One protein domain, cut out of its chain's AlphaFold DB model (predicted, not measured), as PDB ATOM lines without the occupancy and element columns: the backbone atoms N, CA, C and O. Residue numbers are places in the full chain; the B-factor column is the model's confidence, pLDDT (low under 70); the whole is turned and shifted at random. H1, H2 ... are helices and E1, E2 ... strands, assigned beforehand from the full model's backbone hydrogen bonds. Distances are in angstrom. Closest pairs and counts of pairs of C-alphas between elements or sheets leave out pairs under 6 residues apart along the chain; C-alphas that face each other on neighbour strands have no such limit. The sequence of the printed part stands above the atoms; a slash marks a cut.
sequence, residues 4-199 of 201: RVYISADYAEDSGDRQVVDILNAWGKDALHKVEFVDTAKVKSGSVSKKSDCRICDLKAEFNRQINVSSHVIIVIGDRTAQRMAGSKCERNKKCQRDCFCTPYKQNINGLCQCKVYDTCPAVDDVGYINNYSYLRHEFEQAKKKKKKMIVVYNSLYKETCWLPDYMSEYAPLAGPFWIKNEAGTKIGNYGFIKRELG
ATOM      1  N   ARG A   4     125.511 151.077 128.851       90.25
ATOM      2  CA  ARG A   4     125.072 149.926 128.049       90.25
ATOM      3  C   ARG A   4     124.859 148.754 128.987       90.25
ATOM      4  O   ARG A   4     125.823 148.310 129.613       90.25
ATOM      5  N   VAL A   5     123.632 148.274 129.103       93.06
ATOM      6  CA  VAL A   5     123.265 147.204 130.034       93.06
ATOM      7  C   VAL A   5     122.717 146.046 129.223       93.06
ATOM      8  O   VAL A   5     121.844 146.237 128.388       93.06
ATOM      9  N   TYR A   6     123.222 144.845 129.459       95.12
ATOM     10  CA  TYR A   6     122.645 143.632 128.893       95.12
ATOM     11  C   TYR A   6     121.642 143.045 129.884       95.12
ATOM     12  O   TYR A   6     122.019 142.806 131.029       95.12
ATOM     13  N   ILE A   7     120.394 142.805 129.474       95.44
ATOM     14  CA  ILE A   7     119.388 142.170 130.336       95.44
ATOM     15  C   ILE A   7     119.207 140.701 129.930       95.44
ATOM     16  O   ILE A   7     118.576 140.388 128.919       95.44
ATOM     17  N   SER A   8     119.750 139.807 130.754       95.56
ATOM     18  CA  SER A   8     119.577 138.357 130.665       95.56
ATOM     19  C   SER A   8     118.334 137.955 131.454       95.56
ATOM     20  O   SER A   8     118.267 138.189 132.661       95.56
ATOM     21  N   ALA A   9     117.355 137.346 130.795       94.25
ATOM     22  CA  ALA A   9     116.082 136.974 131.405       94.25
ATOM     23  C   ALA A   9     115.432 135.817 130.638       94.25
ATOM     24  O   ALA A   9     115.725 135.597 129.459       94.25
ATOM     25  N   ASP A  10     114.518 135.091 131.277       90.31
ATOM     26  CA  ASP A  10     113.676 134.138 130.563       90.31
ATOM     27  C   ASP A  10     112.566 134.875 129.803       90.31
ATOM     28  O   ASP A  10     111.624 135.395 130.386       90.31
ATOM     29  N   TYR A  11     112.645 134.918 128.476       84.56
ATOM     30  CA  TYR A  11     111.656 135.606 127.643       84.56
ATOM     31  C   TYR A  11     110.475 134.712 127.222       84.56
ATOM     32  O   TYR A  11     109.826 135.019 126.218       84.56
ATOM     33  N   ALA A  12     110.169 133.612 127.914       81.38
ATOM     34  CA  ALA A  12     108.948 132.841 127.648       81.38
ATOM     35  C   ALA A  12     107.670 133.708 127.777       81.38
ATOM     36  O   ALA A  12     107.632 134.637 128.579       81.38
ATOM     37  N   GLU A  13     106.636 133.432 126.969       74.50
ATOM     38  CA  GLU A  13     105.395 134.235 126.927       74.50
ATOM     39  C   GLU A  13     104.577 134.114 128.212       74.50
ATOM     40  O   GLU A  13     104.310 135.121 128.859       74.50
ATOM     41  N   ASP A  14     104.279 132.883 128.625       71.94
ATOM     42  CA  ASP A  14     103.340 132.623 129.726       71.94
ATOM     43  C   ASP A  14     104.024 132.319 131.069       71.94
ATOM     44  O   ASP A  14     103.371 132.036 132.069       71.94
ATOM     45  N   SER A  15     105.356 132.271 131.088       72.50
ATOM     46  CA  SER A  15     106.134 131.830 132.259       72.50
ATOM     47  C   SER A  15     107.545 132.415 132.298       72.50
ATOM     48  O   SER A  15     108.469 131.769 132.783       72.50
ATOM     49  N   GLY A  16     107.723 133.580 131.678       78.25
ATOM     50  CA  GLY A  16     108.998 134.280 131.626       78.25
ATOM     51  C   GLY A  16     109.013 135.535 132.493       78.25
ATOM     52  O   GLY A  16     108.010 135.976 133.047       78.25
ATOM     53  N   ASP A  17     110.172 136.166 132.526       89.69
ATOM     54  CA  ASP A  17     110.507 137.334 133.329       89.69
ATOM     55  C   ASP A  17     110.299 138.660 132.582       89.69
ATOM     56  O   ASP A  17     110.806 139.710 132.988       89.69
ATOM     57  N   ARG A  18     109.539 138.635 131.478       89.50
ATOM     58  CA  ARG A  18     109.320 139.792 130.590       89.50
ATOM     59  C   ARG A  18     108.845 141.033 131.341       89.50
ATOM     60  O   ARG A  18     109.320 142.122 131.047       89.50
ATOM     61  N   GLN A  19     107.988 140.866 132.352       91.69
ATOM     62  CA  GLN A  19     107.478 141.982 133.152       91.69
ATOM     63  C   GLN A  19     108.605 142.788 133.821       91.69
ATOM     64  O   GLN A  19     108.567 144.018 133.820       91.69
ATOM     65  N   VAL A  20     109.619 142.112 134.369       93.31
ATOM     66  CA  VAL A  20     110.785 142.773 134.976       93.31
ATOM     67  C   VAL A  20     111.578 143.513 133.902       93.31
ATOM     68  O   VAL A  20     111.938 144.676 134.082       93.31
ATOM     69  N   VAL A  21     111.800 142.867 132.753       92.50
ATOM     70  CA  VAL A  21     112.529 143.455 131.620       92.50
ATOM     71  C   VAL A  21     111.827 144.694 131.065       92.50
ATOM     72  O   VAL A  21     112.494 145.666 130.704       92.50
ATOM     73  N   ASP A  22     110.499 144.685 130.992       91.94
ATOM     74  CA  ASP A  22     109.710 145.806 130.488       91.94
ATOM     75  C   ASP A  22     109.777 147.010 131.426       91.94
ATOM     76  O   ASP A  22     109.970 148.130 130.952       91.94
ATOM     77  N   ILE A  23     109.734 146.787 132.742       93.12
ATOM     78  CA  ILE A  23     109.926 147.854 133.736       93.12
ATOM     79  C   ILE A  23     111.342 148.420 133.667       93.12
ATOM     80  O   ILE A  23     111.505 149.636 133.602       93.12
ATOM     81  N   LEU A  24     112.365 147.563 133.617       92.56
ATOM     82  CA  LEU A  24     113.757 147.999 133.464       92.56
ATOM     83  C   LEU A  24     113.930 148.854 132.199       92.56
ATOM     84  O   LEU A  24     114.548 149.916 132.233       92.56
ATOM     85  N   ASN A  25     113.342 148.422 131.085       91.62
ATOM     86  CA  ASN A  25     113.361 149.175 129.836       91.62
ATOM     87  C   ASN A  25     112.560 150.484 129.894       91.62
ATOM     88  O   ASN A  25     112.905 151.414 129.166       91.62
ATOM     89  N   ALA A  26     111.492 150.554 130.690       90.56
ATOM     90  CA  ALA A  26     110.748 151.789 130.919       90.56
ATOM     91  C   ALA A  26     111.607 152.796 131.696       90.56
ATOM     92  O   ALA A  26     111.765 153.926 131.238       90.56
ATOM     93  N   TRP A  27     112.266 152.351 132.771       89.94
ATOM     94  CA  TRP A  27     113.186 153.181 133.556       89.94
ATOM     95  C   TRP A  27     114.359 153.716 132.734       89.94
ATOM     96  O   TRP A  27     114.773 154.849 132.935       89.94
ATOM     97  N   GLY A  28     114.874 152.938 131.777       85.75
ATOM     98  CA  GLY A  28     115.940 153.390 130.874       85.75
ATOM     99  C   GLY A  28     115.521 154.461 129.857       85.75
ATOM    100  O   GLY A  28     116.377 154.985 129.143       85.75
ATOM    101  N   LYS A  29     114.219 154.760 129.739       84.19
ATOM    102  CA  LYS A  29     113.657 155.699 128.751       84.19
ATOM    103  C   LYS A  29     112.924 156.884 129.364       84.19
ATOM    104  O   LYS A  29     112.669 157.847 128.642       84.19
ATOM    105  N   ASP A  30     112.504 156.790 130.619       81.94
ATOM    106  CA  ASP A  30     111.768 157.873 131.252       81.94
ATOM    107  C   ASP A  30     112.709 158.934 131.839       81.94
ATOM    108  O   ASP A  30     113.857 158.669 132.181       81.94
ATOM    109  N   ALA A  31     112.214 160.169 131.920       77.19
ATOM    110  CA  ALA A  31     112.970 161.296 132.463       77.19
ATOM    111  C   ALA A  31     112.977 161.329 134.005       77.19
ATOM    112  O   ALA A  31     113.627 162.186 134.601       77.19
ATOM    113  N   LEU A  32     112.214 160.439 134.652       76.06
ATOM    114  CA  LEU A  32     112.049 160.408 136.103       76.06
ATOM    115  C   LEU A  32     113.220 159.680 136.766       76.06
ATOM    116  O   LEU A  32     113.737 160.117 137.798       76.06
ATOM    117  N   HIS A  33     113.644 158.566 136.177       75.81
ATOM    118  CA  HIS A  33     114.703 157.740 136.710       75.81
ATOM    119  C   HIS A  33     116.056 158.201 136.165       75.81
ATOM    120  O   HIS A  33     116.297 158.277 134.967       75.81
ATOM    121  N   LYS A  34     117.017 158.419 137.065       70.44
ATOM    122  CA  LYS A  34     118.399 158.793 136.710       70.44
ATOM    123  C   LYS A  34     119.220 157.645 136.097       70.44
ATOM    124  O   LYS A  34     120.439 157.756 136.025       70.44
ATOM    125  N   VAL A  35     118.592 156.529 135.715       73.56
ATOM    126  CA  VAL A  35     119.274 155.357 135.137       73.56
ATOM    127  C   VAL A  35     119.156 155.387 133.616       73.56
ATOM    128  O   VAL A  35     118.432 154.607 133.013       73.56
ATOM    129  N   GLU A  36     119.889 156.281 132.962       78.62
ATOM    130  CA  GLU A  36     119.934 156.294 131.497       78.62
ATOM    131  C   GLU A  36     120.757 155.104 130.987       78.62
ATOM    132  O   GLU A  36     121.992 155.152 130.926       78.62
ATOM    133  N   PHE A  37     120.088 154.011 130.613       82.56
ATOM    134  CA  PHE A  37     120.756 152.872 129.998       82.56
ATOM    135  C   PHE A  37     120.059 152.337 128.751       82.56
ATOM    136  O   PHE A  37     118.846 152.411 128.577       82.56
ATOM    137  N   VAL A  38     120.866 151.741 127.878       84.81
ATOM    138  CA  VAL A  38     120.411 151.038 126.680       84.81
ATOM    139  C   VAL A  38     120.509 149.542 126.919       84.81
ATOM    140  O   VAL A  38     121.606 149.031 127.150       84.81
ATOM    141  N   ASP A  39     119.368 148.861 126.815       85.25
ATOM    142  CA  ASP A  39     119.283 147.403 126.797       85.25
ATOM    143  C   ASP A  39     119.932 146.855 125.516       85.25
ATOM    144  O   ASP A  39     119.379 146.962 124.418       85.25
ATOM    145  N   THR A  40     121.130 146.291 125.645       81.00
ATOM    146  CA  THR A  40     121.878 145.714 124.522       81.00
ATOM    147  C   THR A  40     121.312 144.375 124.054       81.00
ATOM    148  O   THR A  40     121.650 143.961 122.945       81.00
ATOM    149  N   ALA A  41     120.462 143.715 124.856       83.06
ATOM    150  CA  ALA A  41     119.777 142.485 124.456       83.06
ATOM    151  C   ALA A  41     118.662 142.769 123.432       83.06
ATOM    152  O   ALA A  41     118.381 141.965 122.537       83.06
ATOM    153  N   LYS A  42     118.055 143.964 123.496       78.50
ATOM    154  CA  LYS A  42     117.103 144.442 122.485       78.50
ATOM    155  C   LYS A  42     117.829 144.858 121.209       78.50
ATOM    156  O   LYS A  42     118.251 146.000 121.024       78.50
ATOM    157  N   VAL A  43     117.909 143.927 120.263       65.44
ATOM    158  CA  VAL A  43     118.464 144.198 118.932       65.44
ATOM    159  C   VAL A  43     117.539 145.131 118.152       65.44
ATOM    160  O   VAL A  43     116.508 144.704 117.631       65.44
ATOM    161  N   LYS A  44     117.924 146.410 118.035       57.97
ATOM    162  CA  LYS A  44     117.161 147.443 117.306       57.97
ATOM    163  C   LYS A  44     116.915 147.086 115.828       57.97
ATOM    164  O   LYS A  44     115.890 147.471 115.277       57.97
ATOM    165  N   SER A  45     117.788 146.289 115.203       52.25
ATOM    166  CA  SER A  45     117.595 145.727 113.857       52.25
ATOM    167  C   SER A  45     118.557 144.562 113.593       52.25
ATOM    168  O   SER A  45     119.736 144.669 113.913       52.25
ATOM    169  N   GLY A  46     118.088 143.476 112.963       68.88
ATOM    170  CA  GLY A  46     118.978 142.449 112.394       68.88
ATOM    171  C   GLY A  46     119.409 141.282 113.296       68.88
ATOM    172  O   GLY A  46     120.438 140.676 113.009       68.88
ATOM    173  N   SER A  47     118.648 140.929 114.342       83.75
ATOM    174  CA  SER A  47     118.943 139.726 115.149       83.75
ATOM    175  C   SER A  47     118.982 138.463 114.281       83.75
ATOM    176  O   SER A  47     118.110 138.261 113.426       83.75
ATOM    177  N   VAL A  48     119.942 137.574 114.547       86.44
ATOM    178  CA  VAL A  48     120.042 136.261 113.894       86.44
ATOM    179  C   VAL A  48     118.792 135.421 114.117       86.44
ATOM    180  O   VAL A  48     118.469 134.618 113.251       86.44
ATOM    181  N   SER A  49     118.031 135.673 115.189       84.62
ATOM    182  CA  SER A  49     116.748 135.010 115.461       84.62
ATOM    183  C   SER A  49     115.687 135.219 114.374       84.62
ATOM    184  O   SER A  49     114.726 134.454 114.323       84.62
ATOM    185  N   LYS A  50     115.847 136.232 113.509       84.69
ATOM    186  CA  LYS A  50     114.974 136.482 112.350       84.69
ATOM    187  C   LYS A  50     115.370 135.665 111.113       84.69
ATOM    188  O   LYS A  50     114.624 135.651 110.140       84.69
ATOM    189  N   LYS A  51     116.539 135.012 111.114       85.69
ATOM    190  CA  LYS A  51     116.985 134.149 110.012       85.69
ATOM    191  C   LYS A  51     116.290 132.790 110.104       85.69
ATOM    192  O   LYS A  51     116.232 132.203 111.182       85.69
ATOM    193  N   SER A  52     115.852 132.258 108.963       83.69
ATOM    194  CA  SER A  52     115.209 130.937 108.871       83.69
ATOM    195  C   SER A  52     116.110 129.798 109.365       83.69
ATOM    196  O   SER A  52     115.635 128.861 109.999       83.69
ATOM    197  N   ASP A  53     117.424 129.909 109.145       86.69
ATOM    198  CA  ASP A  53     118.427 128.925 109.571       86.69
ATOM    199  C   ASP A  53     119.186 129.321 110.858       86.69
ATOM    200  O   ASP A  53     120.375 129.034 111.040       86.69
ATOM    201  N   CYS A  54     118.520 130.044 111.762       88.38
ATOM    202  CA  CYS A  54     119.097 130.416 113.052       88.38
ATOM    203  C   CYS A  54     119.261 129.189 113.955       88.38
ATOM    204  O   CYS A  54     118.278 128.626 114.439       88.38
ATOM    205  N   ARG A  55     120.500 128.800 114.245       90.12
ATOM    206  CA  ARG A  55     120.846 127.696 115.145       90.12
ATOM    207  C   ARG A  55     121.169 128.212 116.545       90.12
ATOM    208  O   ARG A  55     121.457 129.385 116.757       90.12
ATOM    209  N   ILE A  56     121.187 127.285 117.500       91.50
ATOM    210  CA  ILE A  56     121.562 127.536 118.901       91.50
ATOM    211  C   ILE A  56     122.889 128.308 119.010       91.50
ATOM    212  O   ILE A  56     122.996 129.255 119.785       91.50
ATOM    213  N   CYS A  57     123.899 127.905 118.234       92.56
ATOM    214  CA  CYS A  57     125.219 128.529 118.252       92.56
ATOM    215  C   CYS A  57     125.226 129.957 117.685       92.56
ATOM    216  O   CYS A  57     126.014 130.773 118.152       92.56
ATOM    217  N   ASP A  58     124.337 130.289 116.742       92.62
ATOM    218  CA  ASP A  58     124.255 131.650 116.198       92.62
ATOM    219  C   ASP A  58     123.768 132.637 117.262       92.62
ATOM    220  O   ASP A  58     124.298 133.741 117.371       92.62
ATOM    221  N   LEU A  59     122.785 132.227 118.070       92.44
ATOM    222  CA  LEU A  59     122.258 133.046 119.165       92.44
ATOM    223  C   LEU A  59     123.296 133.247 120.255       92.44
ATOM    224  O   LEU A  59     123.515 134.370 120.683       92.44
ATOM    225  N   LYS A  60     123.996 132.180 120.637       94.75
ATOM    226  CA  LYS A  60     125.112 132.252 121.585       94.75
ATOM    227  C   LYS A  60     126.200 133.222 121.110       94.75
ATOM    228  O   LYS A  60     126.637 134.084 121.866       94.75
ATOM    229  N   ALA A  61     126.562 133.167 119.827       94.38
ATOM    230  CA  ALA A  61     127.488 134.132 119.237       94.38
ATOM    231  C   ALA A  61     126.934 135.573 119.240       94.38
ATOM    232  O   ALA A  61     127.683 136.531 119.428       94.38
ATOM    233  N   GLU A  62     125.628 135.753 119.036       94.50
ATOM    234  CA  GLU A  62     124.973 137.057 119.163       94.50
ATOM    235  C   GLU A  62     124.989 137.589 120.605       94.50
ATOM    236  O   GLU A  62     125.350 138.753 120.793       94.50
ATOM    237  N   PHE A  63     124.711 136.748 121.602       95.38
ATOM    238  CA  PHE A  63     124.803 137.106 123.020       95.38
ATOM    239  C   PHE A  63     126.215 137.556 123.383       95.38
ATOM    240  O   PHE A  63     126.376 138.623 123.971       95.38
ATOM    241  N   ASN A  64     127.244 136.824 122.940       96.25
ATOM    242  CA  ASN A  64     128.636 137.226 123.145       96.25
ATOM    243  C   ASN A  64     128.902 138.643 122.638       96.25
ATOM    244  O   ASN A  64     129.430 139.471 123.377       96.25
ATOM    245  N   ARG A  65     128.479 138.965 121.409       94.75
ATOM    246  CA  ARG A  65     128.668 140.309 120.839       94.75
ATOM    247  C   ARG A  65     127.974 141.392 121.663       94.75
ATOM    248  O   ARG A  65     128.563 142.446 121.889       94.75
ATOM    249  N   GLN A  66     126.748 141.139 122.107       94.94
ATOM    250  CA  GLN A  66     125.957 142.104 122.872       94.94
ATOM    251  C   GLN A  66     126.505 142.310 124.290       94.94
ATOM    252  O   GLN A  66     126.618 143.449 124.740       94.94
ATOM    253  N   ILE A  67     126.921 141.236 124.962       96.00
ATOM    254  CA  ILE A  67     127.567 141.303 126.279       96.00
ATOM    255  C   ILE A  67     128.928 141.993 126.164       96.00
ATOM    256  O   ILE A  67     129.278 142.821 127.000       96.00
ATOM    257  N   ASN A  68     129.701 141.727 125.111       95.06
ATOM    258  CA  ASN A  68     131.024 142.332 124.943       95.06
ATOM    259  C   ASN A  68     130.955 143.863 124.902       95.06
ATOM    260  O   ASN A  68     131.783 144.517 125.541       95.06
ATOM    261  N   VAL A  69     129.935 144.423 124.243       93.31
ATOM    262  CA  VAL A  69     129.715 145.877 124.163       93.31
ATOM    263  C   VAL A  69     128.966 146.467 125.361       93.31
ATOM    264  O   VAL A  69     128.835 147.694 125.432       93.31
ATOM    265  N   SER A  70     128.460 145.640 126.281       93.94
ATOM    266  CA  SER A  70     127.800 146.105 127.498       93.94
ATOM    267  C   SER A  70     128.819 146.467 128.584       93.94
ATOM    268  O   SER A  70     129.944 145.964 128.634       93.94
ATOM    269  N   SER A  71     128.426 147.383 129.458       92.50
ATOM    270  CA  SER A  71     129.175 147.760 130.663       92.50
ATOM    271  C   SER A  71     128.752 146.925 131.873       92.50
ATOM    272  O   SER A  71     129.585 146.539 132.689       92.50
ATOM    273  N   HIS A  72     127.461 146.603 131.945       93.94
ATOM    274  CA  HIS A  72     126.829 145.874 133.035       93.94
ATOM    275  C   HIS A  72     125.922 144.787 132.468       93.94
ATOM    276  O   HIS A  72     125.458 144.876 131.323       93.94
ATOM    277  N   VAL A  73     125.643 143.780 133.285       96.62
ATOM    278  CA  VAL A  73     124.699 142.710 132.968       96.62
ATOM    279  C   VAL A  73     123.704 142.601 134.116       96.62
ATOM    280  O   VAL A  73     124.104 142.371 135.254       96.62
ATOM    281  N   ILE A  74     122.418 142.772 133.825       96.31
ATOM    282  CA  ILE A  74     121.338 142.470 134.766       96.31
ATOM    283  C   ILE A  74     120.843 141.064 134.448       96.31
ATOM    284  O   ILE A  74     120.502 140.770 133.304       96.31
ATOM    285  N   ILE A  75     120.811 140.203 135.457       96.69
ATOM    286  CA  ILE A  75     120.327 138.830 135.356       96.69
ATOM    287  C   ILE A  75     119.047 138.731 136.173       96.69
ATOM    288  O   ILE A  75     119.064 138.924 137.390       96.69
ATOM    289  N   VAL A  76     117.946 138.429 135.495       96.69
ATOM    290  CA  VAL A  76     116.648 138.205 136.126       96.69
ATOM    291  C   VAL A  76     116.450 136.711 136.350       96.69
ATOM    292  O   VAL A  76     116.607 135.912 135.429       96.69
ATOM    293  N   ILE A  77     116.123 136.352 137.589       96.12
ATOM    294  CA  ILE A  77     115.896 134.983 138.045       96.12
ATOM    295  C   ILE A  77     114.411 134.811 138.382       96.12
ATOM    296  O   ILE A  77     113.958 135.209 139.458       96.12
ATOM    297  N   GLY A  78     113.652 134.223 137.463       94.69
ATOM    298  CA  GLY A  78     112.307 133.697 137.705       94.69
ATOM    299  C   GLY A  78     112.282 132.278 138.274       94.69
ATOM    300  O   GLY A  78     113.300 131.582 138.293       94.69
ATOM    301  N   ASP A  79     111.087 131.831 138.652       91.56
ATOM    302  CA  ASP A  79     110.762 130.519 139.237       91.56
ATOM    303  C   ASP A  79     111.238 129.319 138.410       91.56
ATOM    304  O   ASP A  79     111.591 128.272 138.953       91.56
ATOM    305  N   ARG A  80     111.305 129.475 137.085       91.62
ATOM    306  CA  ARG A  80     111.750 128.417 136.165       91.62
ATOM    307  C   ARG A  80     113.221 128.497 135.784       91.62
ATOM    308  O   ARG A  80     113.709 127.582 135.118       91.62
ATOM    309  N   THR A  81     113.942 129.542 136.190       91.94
ATOM    310  CA  THR A  81     115.294 129.852 135.691       91.94
ATOM    311  C   THR A  81     116.278 128.705 135.893       91.94
ATOM    312  O   THR A  81     116.930 128.291 134.931       91.94
ATOM    313  N   ALA A  82     116.328 128.124 137.096       91.62
ATOM    314  CA  ALA A  82     117.174 126.966 137.405       91.62
ATOM    315  C   ALA A  82     116.907 125.749 136.500       91.62
ATOM    316  O   ALA A  82     117.817 124.974 136.212       91.62
ATOM    317  N   GLN A  83     115.677 125.599 136.006       90.69
ATOM    318  CA  GLN A  83     115.240 124.451 135.211       90.69
ATOM    319  C   GLN A  83     115.293 124.715 133.694       90.69
ATOM    320  O   GLN A  83     115.051 123.806 132.892       90.69
ATOM    321  N   ARG A  84     115.600 125.943 133.247       90.19
ATOM    322  CA  ARG A  84     115.615 126.282 131.815       90.19
ATOM    323  C   ARG A  84     116.815 125.667 131.100       90.19
ATOM    324  O   ARG A  84     117.956 126.106 131.215       90.19
ATOM    325  N   MET A  85     116.505 124.715 130.222       91.25
ATOM    326  CA  MET A  85     117.486 124.005 129.391       91.25
ATOM    327  C   MET A  85     117.516 124.471 127.926       91.25
ATOM    328  O   MET A  85     118.219 123.878 127.103       91.25
ATOM    329  N   ALA A  86     116.772 125.520 127.558       89.75
ATOM    330  CA  ALA A  86     116.767 126.044 126.191       89.75
ATOM    331  C   ALA A  86     118.192 126.424 125.744       89.75
ATOM    332  O   ALA A  86     118.913 127.095 126.476       89.75
ATOM    333  N   GLY A  87     118.616 125.962 124.565       89.38
ATOM    334  CA  GLY A  87     119.971 126.187 124.041       89.38
ATOM    335  C   GLY A  87     121.030 125.149 124.448       89.38
ATOM    336  O   GLY A  87     122.128 125.163 123.895       89.38
ATOM    337  N   SER A  88     120.718 124.196 125.335       92.31
ATOM    338  CA  SER A  88     121.675 123.163 125.790       92.31
ATOM    339  C   SER A  88     121.897 122.004 124.806       92.31
ATOM    340  O   SER A  88     122.828 121.218 124.962       92.31
ATOM    341  N   LYS A  89     121.072 121.904 123.756       91.31
ATOM    342  CA  LYS A  89     121.024 120.757 122.829       91.31
ATOM    343  C   LYS A  89     121.990 120.854 121.636       91.31
ATOM    344  O   LYS A  89     121.734 120.267 120.590       91.31
ATOM    345  N   CYS A  90     123.080 121.619 121.735       91.12
ATOM    346  CA  CYS A  90     124.061 121.680 120.647       91.12
ATOM    347  C   CYS A  90     124.916 120.402 120.625       91.12
ATOM    348  O   CYS A  90     125.893 120.277 121.363       91.12
ATOM    349  N   GLU A  91     124.560 119.449 119.762       90.56
ATOM    350  CA  GLU A  91     125.275 118.169 119.658       90.56
ATOM    351  C   GLU A  91     126.679 118.297 119.058       90.56
ATOM    352  O   GLU A  91     127.538 117.454 119.320       90.56
ATOM    353  N   ARG A  92     126.950 119.376 118.307       92.75
ATOM    354  CA  ARG A  92     128.236 119.602 117.624       92.75
ATOM    355  C   ARG A  92     129.417 119.678 118.591       92.75
ATOM    356  O   ARG A  92     130.542 119.413 118.189       92.75
ATOM    357  N   ASN A  93     129.151 119.990 119.859       89.88
ATOM    358  CA  ASN A  93     130.142 119.971 120.934       89.88
ATOM    359  C   ASN A  93     130.696 118.561 121.231       89.88
ATOM    360  O   ASN A  93     131.744 118.429 121.849       89.88
ATOM    361  N   LYS A  94     129.982 117.502 120.838       89.94
ATOM    362  CA  LYS A  94     130.360 116.106 121.119       89.94
ATOM    363  C   LYS A  94     130.483 115.253 119.863       89.94
ATOM    364  O   LYS A  94     131.246 114.296 119.850       89.94
ATOM    365  N   LYS A  95     129.704 115.570 118.829       92.19
ATOM    366  CA  LYS A  95     129.645 114.814 117.579       92.19
ATOM    367  C   LYS A  95     130.398 115.541 116.472       92.19
ATOM    368  O   LYS A  95     130.432 116.774 116.430       92.19
ATOM    369  N   CYS A  96     130.943 114.769 115.536       91.06
ATOM    370  CA  CYS A  96     131.392 115.316 114.264       91.06
ATOM    371  C   CYS A  96     130.189 115.830 113.448       91.06
ATOM    372  O   CYS A  96     129.038 115.490 113.733       91.06
ATOM    373  N   GLN A  97     130.435 116.679 112.447       92.88
ATOM    374  CA  GLN A  97     129.360 117.361 111.719       92.88
ATOM    375  C   GLN A  97     128.364 116.389 111.064       92.88
ATOM    376  O   GLN A  97     127.161 116.621 111.155       92.88
ATOM    377  N   ARG A  98     128.850 115.312 110.427       90.62
ATOM    378  CA  ARG A  98     128.012 114.329 109.711       90.62
ATOM    379  C   ARG A  98     126.968 113.645 110.600       90.62
ATOM    380  O   ARG A  98     125.898 113.304 110.117       90.62
ATOM    381  N   ASP A  99     127.257 113.521 111.895       91.38
ATOM    382  CA  ASP A  99     126.396 112.850 112.875       91.38
ATOM    383  C   ASP A  99     125.606 113.859 113.732       91.38
ATOM    384  O   ASP A  99     124.885 113.483 114.660       91.38
ATOM    385  N   CYS A 100     125.768 115.157 113.460       91.94
ATOM    386  CA  CYS A 100     125.180 116.237 114.233       91.94
ATOM    387  C   CYS A 100     123.992 116.845 113.490       91.94
ATOM    388  O   CYS A 100     124.153 117.465 112.436       91.94
ATOM    389  N   PHE A 101     122.822 116.796 114.119       88.88
ATOM    390  CA  PHE A 101     121.610 117.424 113.609       88.88
ATOM    391  C   PHE A 101     121.080 118.429 114.626       88.88
ATOM    392  O   PHE A 101     121.192 118.251 115.838       88.88
ATOM    393  N   CYS A 102     120.517 119.529 114.142       86.38
ATOM    394  CA  CYS A 102     119.866 120.507 114.998       86.38
ATOM    395  C   CYS A 102     118.609 121.065 114.340       86.38
ATOM    396  O   CYS A 102     118.426 120.986 113.126       86.38
ATOM    397  N   THR A 103     117.735 121.635 115.161       80.56
ATOM    398  CA  THR A 103     116.569 122.389 114.707       80.56
ATOM    399  C   THR A 103     116.865 123.887 114.789       80.56
ATOM    400  O   THR A 103     117.543 124.338 115.721       80.56
ATOM    401  N   PRO A 104     116.390 124.686 113.823       80.19
ATOM    402  CA  PRO A 104     116.394 126.136 113.961       80.19
ATOM    403  C   PRO A 104     115.508 126.626 115.122       80.19
ATOM    404  O   PRO A 104     114.502 126.006 115.463       80.19
ATOM    405  N   TYR A 105     115.892 127.747 115.740       72.56
ATOM    406  CA  TYR A 105     115.384 128.232 117.034       72.56
ATOM    407  C   TYR A 105     113.899 128.638 117.061       72.56
ATOM    408  O   TYR A 105     113.270 128.508 118.108       72.56
ATOM    409  N   LYS A 106     113.322 129.114 115.952       63.75
ATOM    410  CA  LYS A 106     111.952 129.666 115.909       63.75
ATOM    411  C   LYS A 106     111.039 128.986 114.891       63.75
ATOM    412  O   LYS A 106     110.230 129.650 114.269       63.75
ATOM    413  N   GLN A 107     111.124 127.659 114.813       52.25
ATOM    414  CA  GLN A 107     110.358 126.815 113.890       52.25
ATOM    415  C   GLN A 107     110.962 126.830 112.488       52.25
ATOM    416  O   GLN A 107     110.951 127.828 111.776       52.25
ATOM    417  N   ASN A 108     111.465 125.672 112.081       49.59
ATOM    418  CA  ASN A 108     111.472 125.333 110.675       49.59
ATOM    419  C   ASN A 108     110.383 124.280 110.514       49.59
ATOM    420  O   ASN A 108     110.386 123.270 111.219       49.59
ATOM    421  N   ILE A 109     109.484 124.511 109.566       52.81
ATOM    422  CA  ILE A 109     108.460 123.562 109.103       52.81
ATOM    423  C   ILE A 109     109.133 122.241 108.634       52.81
ATOM    424  O   ILE A 109     108.498 121.201 108.529       52.81
ATOM    425  N   ASN A 110     110.459 122.279 108.440       57.34
ATOM    426  CA  ASN A 110     111.319 121.243 107.877       57.34
ATOM    427  C   ASN A 110     112.045 120.344 108.908       57.34
ATOM    428  O   ASN A 110     112.850 119.507 108.511       57.34
ATOM    429  N   GLY A 111     111.814 120.501 110.220       73.50
ATOM    430  CA  GLY A 111     112.359 119.582 111.237       73.50
ATOM    431  C   GLY A 111     113.878 119.669 111.479       73.50
ATOM    432  O   GLY A 111     114.477 120.747 111.440       73.50
ATOM    433  N   LEU A 112     114.494 118.533 111.833       83.31
ATOM    434  CA  LEU A 112     115.939 118.400 112.068       83.31
ATOM    435  C   LEU A 112     116.713 118.558 110.753       83.31
ATOM    436  O   LEU A 112     116.392 117.916 109.760       83.31
ATOM    437  N   CYS A 113     117.786 119.347 110.764       85.75
ATOM    438  CA  CYS A 113     118.717 119.431 109.638       85.75
ATOM    439  C   CYS A 113     120.151 119.204 110.111       85.75
ATOM    440  O   CYS A 113     120.472 119.454 111.276       85.75
ATOM    441  N   GLN A 114     121.018 118.799 109.186       90.12
ATOM    442  CA  GLN A 114     122.442 118.631 109.451       90.12
ATOM    443  C   GLN A 114     123.076 119.935 109.961       90.12
ATOM    444  O   GLN A 114     122.695 121.043 109.572       90.12
ATOM    445  N   CYS A 115     124.044 119.806 110.864       91.62
ATOM    446  CA  CYS A 115     124.763 120.941 111.419       91.62
ATOM    447  C   CYS A 115     125.557 121.682 110.337       91.62
ATOM    448  O   CYS A 115     126.366 121.093 109.623       91.62
ATOM    449  N   LYS A 116     125.405 123.006 110.285       91.19
ATOM    450  CA  LYS A 116     126.153 123.864 109.355       91.19
ATOM    451  C   LYS A 116     127.607 124.138 109.756       91.19
ATOM    452  O   LYS A 116     128.349 124.726 108.982       91.19
ATOM    453  N   VAL A 117     128.015 123.756 110.967       91.88
ATOM    454  CA  VAL A 117     129.386 123.969 111.446       91.88
ATOM    455  C   VAL A 117     130.256 122.781 111.050       91.88
ATOM    456  O   VAL A 117     130.176 121.722 111.678       91.88
ATOM    457  N   TYR A 118     131.091 122.985 110.034       88.81
ATOM    458  CA  TYR A 118     132.025 121.980 109.531       88.81
ATOM    459  C   TYR A 118     133.112 121.674 110.575       88.81
ATOM    460  O   TYR A 118     133.072 120.620 111.216       88.81
ATOM    461  N   ASP A 119     133.962 122.656 110.884       87.75
ATOM    462  CA  ASP A 119     135.053 122.527 111.854       87.75
ATOM    463  C   ASP A 119     134.811 123.301 113.150       87.75
ATOM    464  O   ASP A 119     134.077 124.291 113.202       87.75
ATOM    465  N   THR A 120     135.459 122.843 114.219       89.25
ATOM    466  CA  THR A 120     135.447 123.492 115.533       89.25
ATOM    467  C   THR A 120     136.859 123.831 115.959       89.25
ATOM    468  O   THR A 120     137.748 122.992 115.852       89.25
ATOM    469  N   CYS A 121     137.041 125.020 116.522       85.44
ATOM    470  CA  CYS A 121     138.272 125.421 117.190       85.44
ATOM    471  C   CYS A 121     137.996 125.732 118.672       85.44
ATOM    472  O   CYS A 121     136.870 126.110 119.020       85.44
ATOM    473  N   PRO A 122     138.996 125.572 119.557       86.50
ATOM    474  CA  PRO A 122     138.894 126.028 120.936       86.50
ATOM    475  C   PRO A 122     138.603 127.529 121.004       86.50
ATOM    476  O   PRO A 122     139.169 128.326 120.256       86.50
ATOM    477  N   ALA A 123     137.730 127.922 121.925       89.31
ATOM    478  CA  ALA A 123     137.428 129.328 122.135       89.31
ATOM    479  C   ALA A 123     138.554 130.012 122.916       89.31
ATOM    480  O   ALA A 123     138.937 129.545 123.987       89.31
ATOM    481  N   VAL A 124     139.052 131.131 122.389       86.62
ATOM    482  CA  VAL A 124     140.150 131.890 123.003       86.62
ATOM    483  C   VAL A 124     139.578 132.960 123.937       86.62
ATOM    484  O   VAL A 124     139.567 132.791 125.157       86.62
ATOM    485  N   ASP A 125     139.017 134.026 123.368       91.06
ATOM    486  CA  ASP A 125     138.616 135.220 124.120       91.06
ATOM    487  C   ASP A 125     137.181 135.146 124.680       91.06
ATOM    488  O   ASP A 125     136.930 135.460 125.841       91.06
ATOM    489  N   ASP A 126     136.226 134.652 123.894       95.88
ATOM    490  CA  ASP A 126     134.836 134.478 124.329       95.88
ATOM    491  C   ASP A 126     134.583 133.073 124.895       95.88
ATOM    492  O   ASP A 126     135.399 132.155 124.756       95.88
ATOM    493  N   VAL A 127     133.441 132.877 125.552       96.50
ATOM    494  CA  VAL A 127     132.884 131.544 125.778       96.50
ATOM    495  C   VAL A 127     132.492 130.982 124.416       96.50
ATOM    496  O   VAL A 127     131.706 131.578 123.680       96.50
ATOM    497  N   GLY A 128     133.044 129.821 124.064       95.56
ATOM    498  CA  GLY A 128     132.773 129.188 122.776       95.56
ATOM    499  C   GLY A 128     131.289 128.919 122.602       95.56
ATOM    500  O   GLY A 128     130.685 128.285 123.456       95.56
ATOM    501  N   TYR A 129     130.688 129.368 121.504       94.19
ATOM    502  CA  TYR A 129     129.244 129.250 121.253       94.19
ATOM    503  C   TYR A 129     128.791 127.830 120.852       94.19
ATOM    504  O   TYR A 129     127.594 127.573 120.699       94.19
ATOM    505  N   ILE A 130     129.730 126.890 120.714       94.19
ATOM    506  CA  ILE A 130     129.481 125.457 120.519       94.19
ATOM    507  C   ILE A 130     129.712 124.767 121.860       94.19
ATOM    508  O   ILE A 130     130.829 124.420 122.216       94.19
ATOM    509  N   ASN A 131     128.640 124.628 122.635       94.50
ATOM    510  CA  ASN A 131     128.659 124.044 123.973       94.50
ATOM    511  C   ASN A 131     127.260 123.523 124.341       94.50
ATOM    512  O   ASN A 131     126.274 123.798 123.650       94.50
ATOM    513  N   ASN A 132     127.157 122.832 125.474       93.75
ATOM    514  CA  ASN A 132     125.903 122.308 126.021       93.75
ATOM    515  C   ASN A 132     125.236 123.218 127.075       93.75
ATOM    516  O   ASN A 132     124.339 122.769 127.784       93.75
ATOM    517  N   TYR A 133     125.647 124.479 127.212       95.75
ATOM    518  CA  TYR A 133     125.011 125.420 128.138       95.75
ATOM    519  C   TYR A 133     123.619 125.812 127.651       95.75
ATOM    520  O   TYR A 133     123.388 125.919 126.444       95.75
ATOM    521  N   SER A 134     122.692 126.064 128.576       94.81
ATOM    522  CA  SER A 134     121.482 126.814 128.234       94.81
ATOM    523  C   SER A 134     121.849 128.236 127.792       94.81
ATOM    524  O   SER A 134     122.990 128.669 127.966       94.81
ATOM    525  N   TYR A 135     120.908 128.966 127.196       94.50
ATOM    526  CA  TYR A 135     121.129 130.364 126.825       94.50
ATOM    527  C   TYR A 135     121.494 131.213 128.048       94.50
ATOM    528  O   TYR A 135     122.581 131.780 128.054       94.50
ATOM    529  N   LEU A 136     120.700 131.127 129.121       95.19
ATOM    530  CA  LEU A 136     120.949 131.847 130.378       95.19
ATOM    531  C   LEU A 136     122.317 131.519 130.982       95.19
ATOM    532  O   LEU A 136     123.061 132.410 131.389       95.19
ATOM    533  N   ARG A 137     122.701 130.233 130.983       97.00
ATOM    534  CA  ARG A 137     124.035 129.841 131.446       97.00
ATOM    535  C   ARG A 137     125.128 130.412 130.548       97.00
ATOM    536  O   ARG A 137     126.144 130.868 131.050       97.00
ATOM    537  N   HIS A 138     124.945 130.389 129.231       97.38
ATOM    538  CA  HIS A 138     125.932 130.931 128.303       97.38
ATOM    539  C   HIS A 138     126.132 132.440 128.485       97.38
ATOM    540  O   HIS A 138     127.273 132.893 128.526       97.38
ATOM    541  N   GLU A 139     125.044 133.195 128.641       97.44
ATOM    542  CA  GLU A 139     125.073 134.636 128.911       97.44
ATOM    543  C   GLU A 139     125.834 134.941 130.209       97.44
ATOM    544  O   GLU A 139     126.719 135.800 130.226       97.44
ATOM    545  N   PHE A 140     125.566 134.181 131.273       97.25
ATOM    546  CA  PHE A 140     126.271 134.309 132.546       97.25
ATOM    547  C   PHE A 140     127.769 134.009 132.442       97.25
ATOM    548  O   PHE A 140     128.595 134.814 132.868       97.25
ATOM    549  N   GLU A 141     128.138 132.874 131.848       97.50
ATOM    550  CA  GLU A 141     129.543 132.470 131.719       97.50
ATOM    551  C   GLU A 141     130.324 133.480 130.866       97.50
ATOM    552  O   GLU A 141     131.477 133.796 131.164       97.50
ATOM    553  N   GLN A 142     129.691 134.051 129.834       97.75
ATOM    554  CA  GLN A 142     130.294 135.113 129.031       97.75
ATOM    555  C   GLN A 142     130.480 136.399 129.842       97.75
ATOM    556  O   GLN A 142     131.557 137.000 129.801       97.75
ATOM    557  N   ALA A 143     129.465 136.818 130.600       97.38
ATOM    558  CA  ALA A 143     129.549 137.990 131.468       97.38
ATOM    559  C   ALA A 143     130.661 137.835 132.519       97.38
ATOM    560  O   ALA A 143     131.466 138.755 132.705       97.38
ATOM    561  N   LYS A 144     130.769 136.647 133.128       96.69
ATOM    562  CA  LYS A 144     131.836 136.279 134.066       96.69
ATOM    563  C   LYS A 144     133.208 136.298 133.395       96.69
ATOM    564  O   LYS A 144     134.120 136.953 133.901       96.69
ATOM    565  N   LYS A 145     133.355 135.665 132.223       96.44
ATOM    566  CA  LYS A 145     134.619 135.639 131.464       96.44
ATOM    567  C   LYS A 145     135.097 137.046 131.099       96.44
ATOM    568  O   LYS A 145     136.288 137.334 131.191       96.44
ATOM    569  N   LYS A 146     134.172 137.946 130.753       96.62
ATOM    570  CA  LYS A 146     134.462 139.354 130.441       96.62
ATOM    571  C   LYS A 146     134.499 140.276 131.656       96.62
ATOM    572  O   LYS A 146     134.615 141.487 131.472       96.62
ATOM    573  N   LYS A 147     134.408 139.725 132.873       96.12
ATOM    574  CA  LYS A 147     134.455 140.470 134.141       96.12
ATOM    575  C   LYS A 147     133.465 141.641 134.165       96.12
ATOM    576  O   LYS A 147     133.785 142.725 134.650       96.12
ATOM    577  N   LYS A 148     132.274 141.446 133.593       95.12
ATOM    578  CA  LYS A 148     131.221 142.465 133.614       95.12
ATOM    579  C   LYS A 148     130.687 142.614 135.035       95.12
ATOM    580  O   LYS A 148     130.596 141.629 135.767       95.12
ATOM    581  N   LYS A 149     130.282 143.829 135.411       94.62
ATOM    582  CA  LYS A 149     129.544 144.028 136.662       94.62
ATOM    583  C   LYS A 149     128.161 143.396 136.506       94.62
ATOM    584  O   LYS A 149     127.379 143.821 135.653       94.62
ATOM    585  N   MET A 150     127.905 142.349 137.287       95.44
ATOM    586  CA  MET A 150     126.661 141.584 137.245       95.44
ATOM    587  C   MET A 150     125.745 141.982 138.397       95.44
ATOM    588  O   MET A 150     126.178 142.033 139.545       95.44
ATOM    589  N   ILE A 151     124.484 142.242 138.071       95.81
ATOM    590  CA  ILE A 151     123.420 142.594 139.009       95.81
ATOM    591  C   ILE A 151     122.380 141.484 138.920       95.81
ATOM    592  O   ILE A 151     121.757 141.309 137.874       95.81
ATOM    593  N   VAL A 152     122.209 140.717 139.992       96.56
ATOM    594  CA  VAL A 152     121.296 139.567 140.007       96.56
ATOM    595  C   VAL A 152     120.046 139.923 140.798       96.56
ATOM    596  O   VAL A 152     120.135 140.360 141.948       96.56
ATOM    597  N   VAL A 153     118.877 139.733 140.190       96.88
ATOM    598  CA  VAL A 153     117.586 140.006 140.827       96.88
ATOM    599  C   VAL A 153     116.625 138.839 140.688       96.88
ATOM    600  O   VAL A 153     116.511 138.242 139.622       96.88
ATOM    601  N   TYR A 154     115.888 138.543 141.755       96.25
ATOM    602  CA  TYR A 154     114.784 137.590 141.717       96.25
ATOM    603  C   TYR A 154     113.518 138.288 141.233       96.25
ATOM    604  O   TYR A 154     113.152 139.341 141.760       96.25
ATOM    605  N   ASN A 155     112.800 137.682 140.291       95.25
ATOM    606  CA  ASN A 155     111.448 138.092 139.912       95.25
ATOM    607  C   ASN A 155     110.433 137.685 141.007       95.25
ATOM    608  O   ASN A 155     109.478 136.953 140.774       95.25
ATOM    609  N   SER A 156     110.673 138.133 142.239       94.75
ATOM    610  CA  SER A 156     109.875 137.860 143.437       94.75
ATOM    611  C   SER A 156     109.930 139.059 144.392       94.75
ATOM    612  O   SER A 156     110.737 139.978 144.222       94.75
ATOM    613  N   LEU A 157     109.030 139.056 145.379       94.06
ATOM    614  CA  LEU A 157     109.071 139.937 146.552       94.06
ATOM    615  C   LEU A 157     110.127 139.486 147.574       94.06
ATOM    616  O   LEU A 157     110.539 140.274 148.423       94.06
ATOM    617  N   TYR A 158     110.558 138.227 147.497       93.38
ATOM    618  CA  TYR A 158     111.479 137.607 148.443       93.38
ATOM    619  C   TYR A 158     112.729 137.073 147.735       93.38
ATOM    620  O   TYR A 158     112.795 136.992 146.506       93.38
ATOM    621  N   LYS A 159     113.756 136.737 148.521       93.44
ATOM    622  CA  LYS A 159     114.963 136.078 148.013       93.44
ATOM    623  C   LYS A 159     114.683 134.588 147.812       93.44
ATOM    624  O   LYS A 159     114.753 133.816 148.762       93.44
ATOM    625  N   GLU A 160     114.407 134.201 146.574       93.00
ATOM    626  CA  GLU A 160     114.089 132.819 146.195       93.00
ATOM    627  C   GLU A 160     115.363 132.055 145.821       93.00
ATOM    628  O   GLU A 160     115.644 131.791 144.653       93.00
ATOM    629  N   THR A 161     116.185 131.719 146.814       90.00
ATOM    630  CA  THR A 161     117.502 131.102 146.575       90.00
ATOM    631  C   THR A 161     117.426 129.776 145.815       90.00
ATOM    632  O   THR A 161     118.357 129.449 145.088       90.00
ATOM    633  N   CYS A 162     116.313 129.045 145.913       90.94
ATOM    634  CA  CYS A 162     116.077 127.807 145.167       90.94
ATOM    635  C   CYS A 162     115.812 128.020 143.664       90.94
ATOM    636  O   CYS A 162     115.871 127.061 142.896       90.94
ATOM    637  N   TRP A 163     115.524 129.251 143.227       94.50
ATOM    638  CA  TRP A 163     115.372 129.594 141.808       94.50
ATOM    639  C   TRP A 163     116.712 129.907 141.143       94.50
ATOM    640  O   TRP A 163     116.811 129.909 139.912       94.50
ATOM    641  N   LEU A 164     117.743 130.177 141.951       94.12
ATOM    642  CA  LEU A 164     119.080 130.476 141.474       94.12
ATOM    643  C   LEU A 164     119.743 129.187 140.960       94.12
ATOM    644  O   LEU A 164     119.844 128.214 141.703       94.12
ATOM    645  N   PRO A 165     120.229 129.156 139.711       94.56
ATOM    646  CA  PRO A 165     120.958 128.001 139.208       94.56
ATOM    647  C   PRO A 165     122.281 127.779 139.958       94.56
ATOM    648  O   PRO A 165     122.980 128.743 140.276       94.56
ATOM    649  N   ASP A 166     122.702 126.521 140.116       94.31
ATOM    650  CA  ASP A 166     123.938 126.152 140.837       94.31
ATOM    651  C   ASP A 166     125.193 126.881 140.331       94.31
ATOM    652  O   ASP A 166     126.060 127.283 141.110       94.31
ATOM    653  N   TYR A 167     125.277 127.104 139.015       93.94
ATOM    654  CA  TYR A 167     126.399 127.803 138.385       93.94
ATOM    655  C   TYR A 167     126.471 129.302 138.737       93.94
ATOM    656  O   TYR A 167     127.485 129.932 138.455       93.94
ATOM    657  N   MET A 168     125.435 129.866 139.371       94.94
ATOM    658  CA  MET A 168     125.383 131.243 139.879       94.94
ATOM    659  C   MET A 168     125.445 131.324 141.413       94.94
ATOM    660  O   MET A 168     125.255 132.404 141.964       94.94
ATOM    661  N   SER A 169     125.696 130.217 142.116       92.44
ATOM    662  CA  SER A 169     125.651 130.138 143.588       92.44
ATOM    663  C   SER A 169     126.465 131.221 144.313       92.44
ATOM    664  O   SER A 169     126.018 131.737 145.335       92.44
ATOM    665  N   GLU A 170     127.602 131.648 143.756       93.12
ATOM    666  CA  GLU A 170     128.430 132.737 144.306       93.12
ATOM    667  C   GLU A 170     127.708 134.102 144.363       93.12
ATOM    668  O   GLU A 170     128.074 134.967 145.157       93.12
ATOM    669  N   TYR A 171     126.652 134.288 143.564       92.38
ATOM    670  CA  TYR A 171     125.832 135.501 143.527       92.38
ATOM    671  C   TYR A 171     124.625 135.453 144.469       92.38
ATOM    672  O   TYR A 171     123.983 136.484 144.664       92.38
ATOM    673  N   ALA A 172     124.328 134.315 145.106       91.56
ATOM    674  CA  ALA A 172     123.237 134.195 146.073       91.56
ATOM    675  C   ALA A 172     123.232 135.282 147.174       91.56
ATOM    676  O   ALA A 172     122.159 135.844 147.423       91.56
ATOM    677  N   PRO A 173     124.369 135.641 147.819       91.75
ATOM    678  CA  PRO A 173     124.371 136.693 148.838       91.75
ATOM    679  C   PRO A 173     124.150 138.097 148.253       91.75
ATOM    680  O   PRO A 173     123.551 138.946 148.915       91.75
ATOM    681  N   LEU A 174     124.599 138.324 147.013       91.44
ATOM    682  CA  LEU A 174     124.498 139.605 146.305       91.44
ATOM    683  C   LEU A 174     123.108 139.825 145.692       91.44
ATOM    684  O   LEU A 174     122.685 140.961 145.496       91.44
ATOM    685  N   ALA A 175     122.390 138.740 145.399       93.88
ATOM    686  CA  ALA A 175     121.088 138.793 144.762       93.88
ATOM    687  C   ALA A 175     120.002 139.344 145.701       93.88
ATOM    688  O   ALA A 175     119.959 139.061 146.908       93.88
ATOM    689  N   GLY A 176     119.087 140.125 145.124       94.62
ATOM    690  CA  GLY A 176     117.974 140.762 145.830       94.62
ATOM    691  C   GLY A 176     116.631 140.574 145.119       94.62
ATOM    692  O   GLY A 176     116.607 140.269 143.928       94.62
ATOM    693  N   PRO A 177     115.500 140.736 145.825       95.88
ATOM    694  CA  PRO A 177     114.192 140.753 145.182       95.88
ATOM    695  C   PRO A 177     114.046 141.996 144.299       95.88
ATOM    696  O   PRO A 177     114.383 143.113 144.710       95.88
ATOM    697  N   PHE A 178     113.524 141.809 143.087       96.50
ATOM    698  CA  PHE A 178     113.186 142.916 142.199       96.50
ATOM    699  C   PHE A 178     111.936 143.652 142.675       96.50
ATOM    700  O   PHE A 178     111.847 144.863 142.513       96.50
ATOM    701  N   TRP A 179     110.962 142.947 143.253       96.19
ATOM    702  CA  TRP A 179     109.717 143.560 143.697       96.19
ATOM    703  C   TRP A 179     109.798 143.974 145.161       96.19
ATOM    704  O   TRP A 179     110.307 143.237 146.002       96.19
ATOM    705  N   ILE A 180     109.218 145.127 145.476       96.12
ATOM    706  CA  ILE A 180     108.975 145.595 146.843       96.12
ATOM    707  C   ILE A 180     107.532 146.083 146.969       96.12
ATOM    708  O   ILE A 180     106.859 146.337 145.966       96.12
ATOM    709  N   LYS A 181     107.044 146.216 148.202       95.06
ATOM    710  CA  LYS A 181     105.791 146.920 148.482       95.06
ATOM    711  C   LYS A 181     106.109 148.352 148.894       95.06
ATOM    712  O   LYS A 181     106.989 148.557 149.725       95.06
ATOM    713  N   ASN A 182     105.413 149.323 148.309       91.12
ATOM    714  CA  ASN A 182     105.465 150.703 148.790       91.12
ATOM    715  C   ASN A 182     104.676 150.856 150.108       91.12
ATOM    716  O   ASN A 182     104.064 149.901 150.587       91.12
ATOM    717  N   GLU A 183     104.659 152.064 150.673       89.25
ATOM    718  CA  GLU A 183     103.923 152.381 151.910       89.25
ATOM    719  C   GLU A 183     102.419 152.067 151.813       89.25
ATOM    720  O   GLU A 183     101.800 151.671 152.795       89.25
ATOM    721  N   ALA A 184     101.846 152.150 150.608       91.00
ATOM    722  CA  ALA A 184     100.459 151.781 150.321       91.00
ATOM    723  C   ALA A 184     100.249 150.265 150.091       91.00
ATOM    724  O   ALA A 184      99.169 149.844 149.682       91.00
ATOM    725  N   GLY A 185     101.275 149.428 150.278       90.88
ATOM    726  CA  GLY A 185     101.212 147.977 150.074       90.88
ATOM    727  C   GLY A 185     101.212 147.523 148.605       90.88
ATOM    728  O   GLY A 185     101.100 146.325 148.332       90.88
ATOM    729  N   THR A 186     101.361 148.449 147.656       92.81
ATOM    730  CA  THR A 186     101.352 148.180 146.213       92.81
ATOM    731  C   THR A 186     102.700 147.627 145.757       92.81
ATOM    732  O   THR A 186     103.751 148.161 146.113       92.81
ATOM    733  N   LYS A 187     102.672 146.567 144.939       92.75
ATOM    734  CA  LYS A 187     103.872 145.952 144.356       92.75
ATOM    735  C   LYS A 187     104.488 146.875 143.299       92.75
ATOM    736  O   LYS A 187     103.865 147.122 142.270       92.75
ATOM    737  N   ILE A 188     105.718 147.320 143.530       93.88
ATOM    738  CA  ILE A 188     106.502 148.153 142.610       93.88
ATOM    739  C   ILE A 188     107.913 147.578 142.428       93.88
ATOM    740  O   ILE A 188     108.378 146.783 143.246       93.88
ATOM    741  N   GLY A 189     108.591 147.955 141.344       93.94
ATOM    742  CA  GLY A 189     109.985 147.569 141.119       93.94
ATOM    743  C   GLY A 189     110.933 148.296 142.079       93.94
ATOM    744  O   GLY A 189     110.766 149.483 142.357       93.94
ATOM    745  N   ASN A 190     111.949 147.592 142.566       94.25
ATOM    746  CA  ASN A 190     112.953 148.092 143.499       94.25
ATOM    747  C   ASN A 190     113.995 148.955 142.775       94.25
ATOM    748  O   ASN A 190     115.134 148.547 142.534       94.25
ATOM    749  N   TYR A 191     113.576 150.163 142.407       91.56
ATOM    750  CA  TYR A 191     114.420 151.109 141.689       91.56
ATOM    751  C   TYR A 191     115.687 151.479 142.473       91.56
ATOM    752  O   TYR A 191     116.769 151.529 141.891       91.56
ATOM    753  N   GLY A 192     115.575 151.685 143.792       91.06
ATOM    754  CA  GLY A 192     116.709 152.045 144.649       91.06
ATOM    755  C   GLY A 192     117.829 151.005 144.607       91.06
ATOM    756  O   GLY A 192     118.988 151.362 144.411       91.06
ATOM    757  N   PHE A 193     117.480 149.715 144.685       92.31
ATOM    758  CA  PHE A 193     118.448 148.627 144.538       92.31
ATOM    759  C   PHE A 193     119.164 148.683 143.183       92.31
ATOM    760  O   PHE A 193     120.389 148.734 143.141       92.31
ATOM    761  N   ILE A 194     118.419 148.753 142.075       92.06
ATOM    762  CA  ILE A 194     119.014 148.791 140.728       92.06
ATOM    763  C   ILE A 194     119.899 150.026 140.536       92.06
ATOM    764  O   ILE A 194     120.994 149.918 139.988       92.06
ATOM    765  N   LYS A 195     119.461 151.195 141.011       90.12
ATOM    766  CA  LYS A 195     120.218 152.446 140.909       90.12
ATOM    767  C   LYS A 195     121.561 152.363 141.643       90.12
ATOM    768  O   LYS A 195     122.582 152.752 141.069       90.12
ATOM    769  N   ARG A 196     121.564 151.829 142.868       90.62
ATOM    770  CA  ARG A 196     122.780 151.600 143.659       90.62
ATOM    771  C   ARG A 196     123.725 150.628 142.969       90.62
ATOM    772  O   ARG A 196     124.903 150.929 142.789       90.62
ATOM    773  N   GLU A 197     123.206 149.486 142.526       90.81
ATOM    774  CA  GLU A 197     124.023 148.461 141.875       90.81
ATOM    775  C   GLU A 197     124.575 148.932 140.519       90.81
ATOM    776  O   GLU A 197     125.672 148.534 140.123       90.81
ATOM    777  N   LEU A 198     123.890 149.844 139.825       87.62
ATOM    778  CA  LEU A 198     124.411 150.505 138.623       87.62
ATOM    779  C   LEU A 198     125.425 151.624 138.926       87.62
ATOM    780  O   LEU A 198     126.161 152.016 138.026       87.62
ATOM    781  N   GLY A 199     125.527 152.106 140.168       85.62
ATOM    782  CA  GLY A 199     126.488 153.145 140.564       85.62
ATOM    783  C   GLY A 199     126.056 154.575 140.226       85.62
ATOM    784  O   GLY A 199     126.904 155.407 139.919       85.62
TER     785      GLY A 199
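This is residues 4 to 199 of the 201 residues of an uncharacterized protein of Selenomonas sp. Marseille-Q3039 (UniProt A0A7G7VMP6). The model has little regular structure: a strongly twisted parallel sheet, E2 E1 E3 E4, between H2, H3 and H1, H5, with loops of residues 78 to 134 at one end and hairpin E5, E6 at the other. The printed part, 196 residues of mixed class, has five named helices and six named strands. It is compact, radius of gyration of the C-alphas 17.7 A, spanning 61 by 35 by 34 A.

E1, residues 4 to 8, is parallel to E3, residues 72 to 77; N 8 and O 74 are 2.8 A apart. H2, residues 56 to 68, touches H3, residues 135 to 145; their closest C-alphas, of Phe 63 and Glu 139, are 6.4 A apart. H4, residues 166 to 171, only grazes the sheet.

E1 begins at C-alpha 4 (125.072, 149.926, 128.049). H5, residues 191 to 198, ends at C-alpha 198 (124.411, 150.505, 138.623). H2 is 18.6 A long.

The printed part has no cut. Residues 43 to 46 and 106 to 110 have pLDDT under 70.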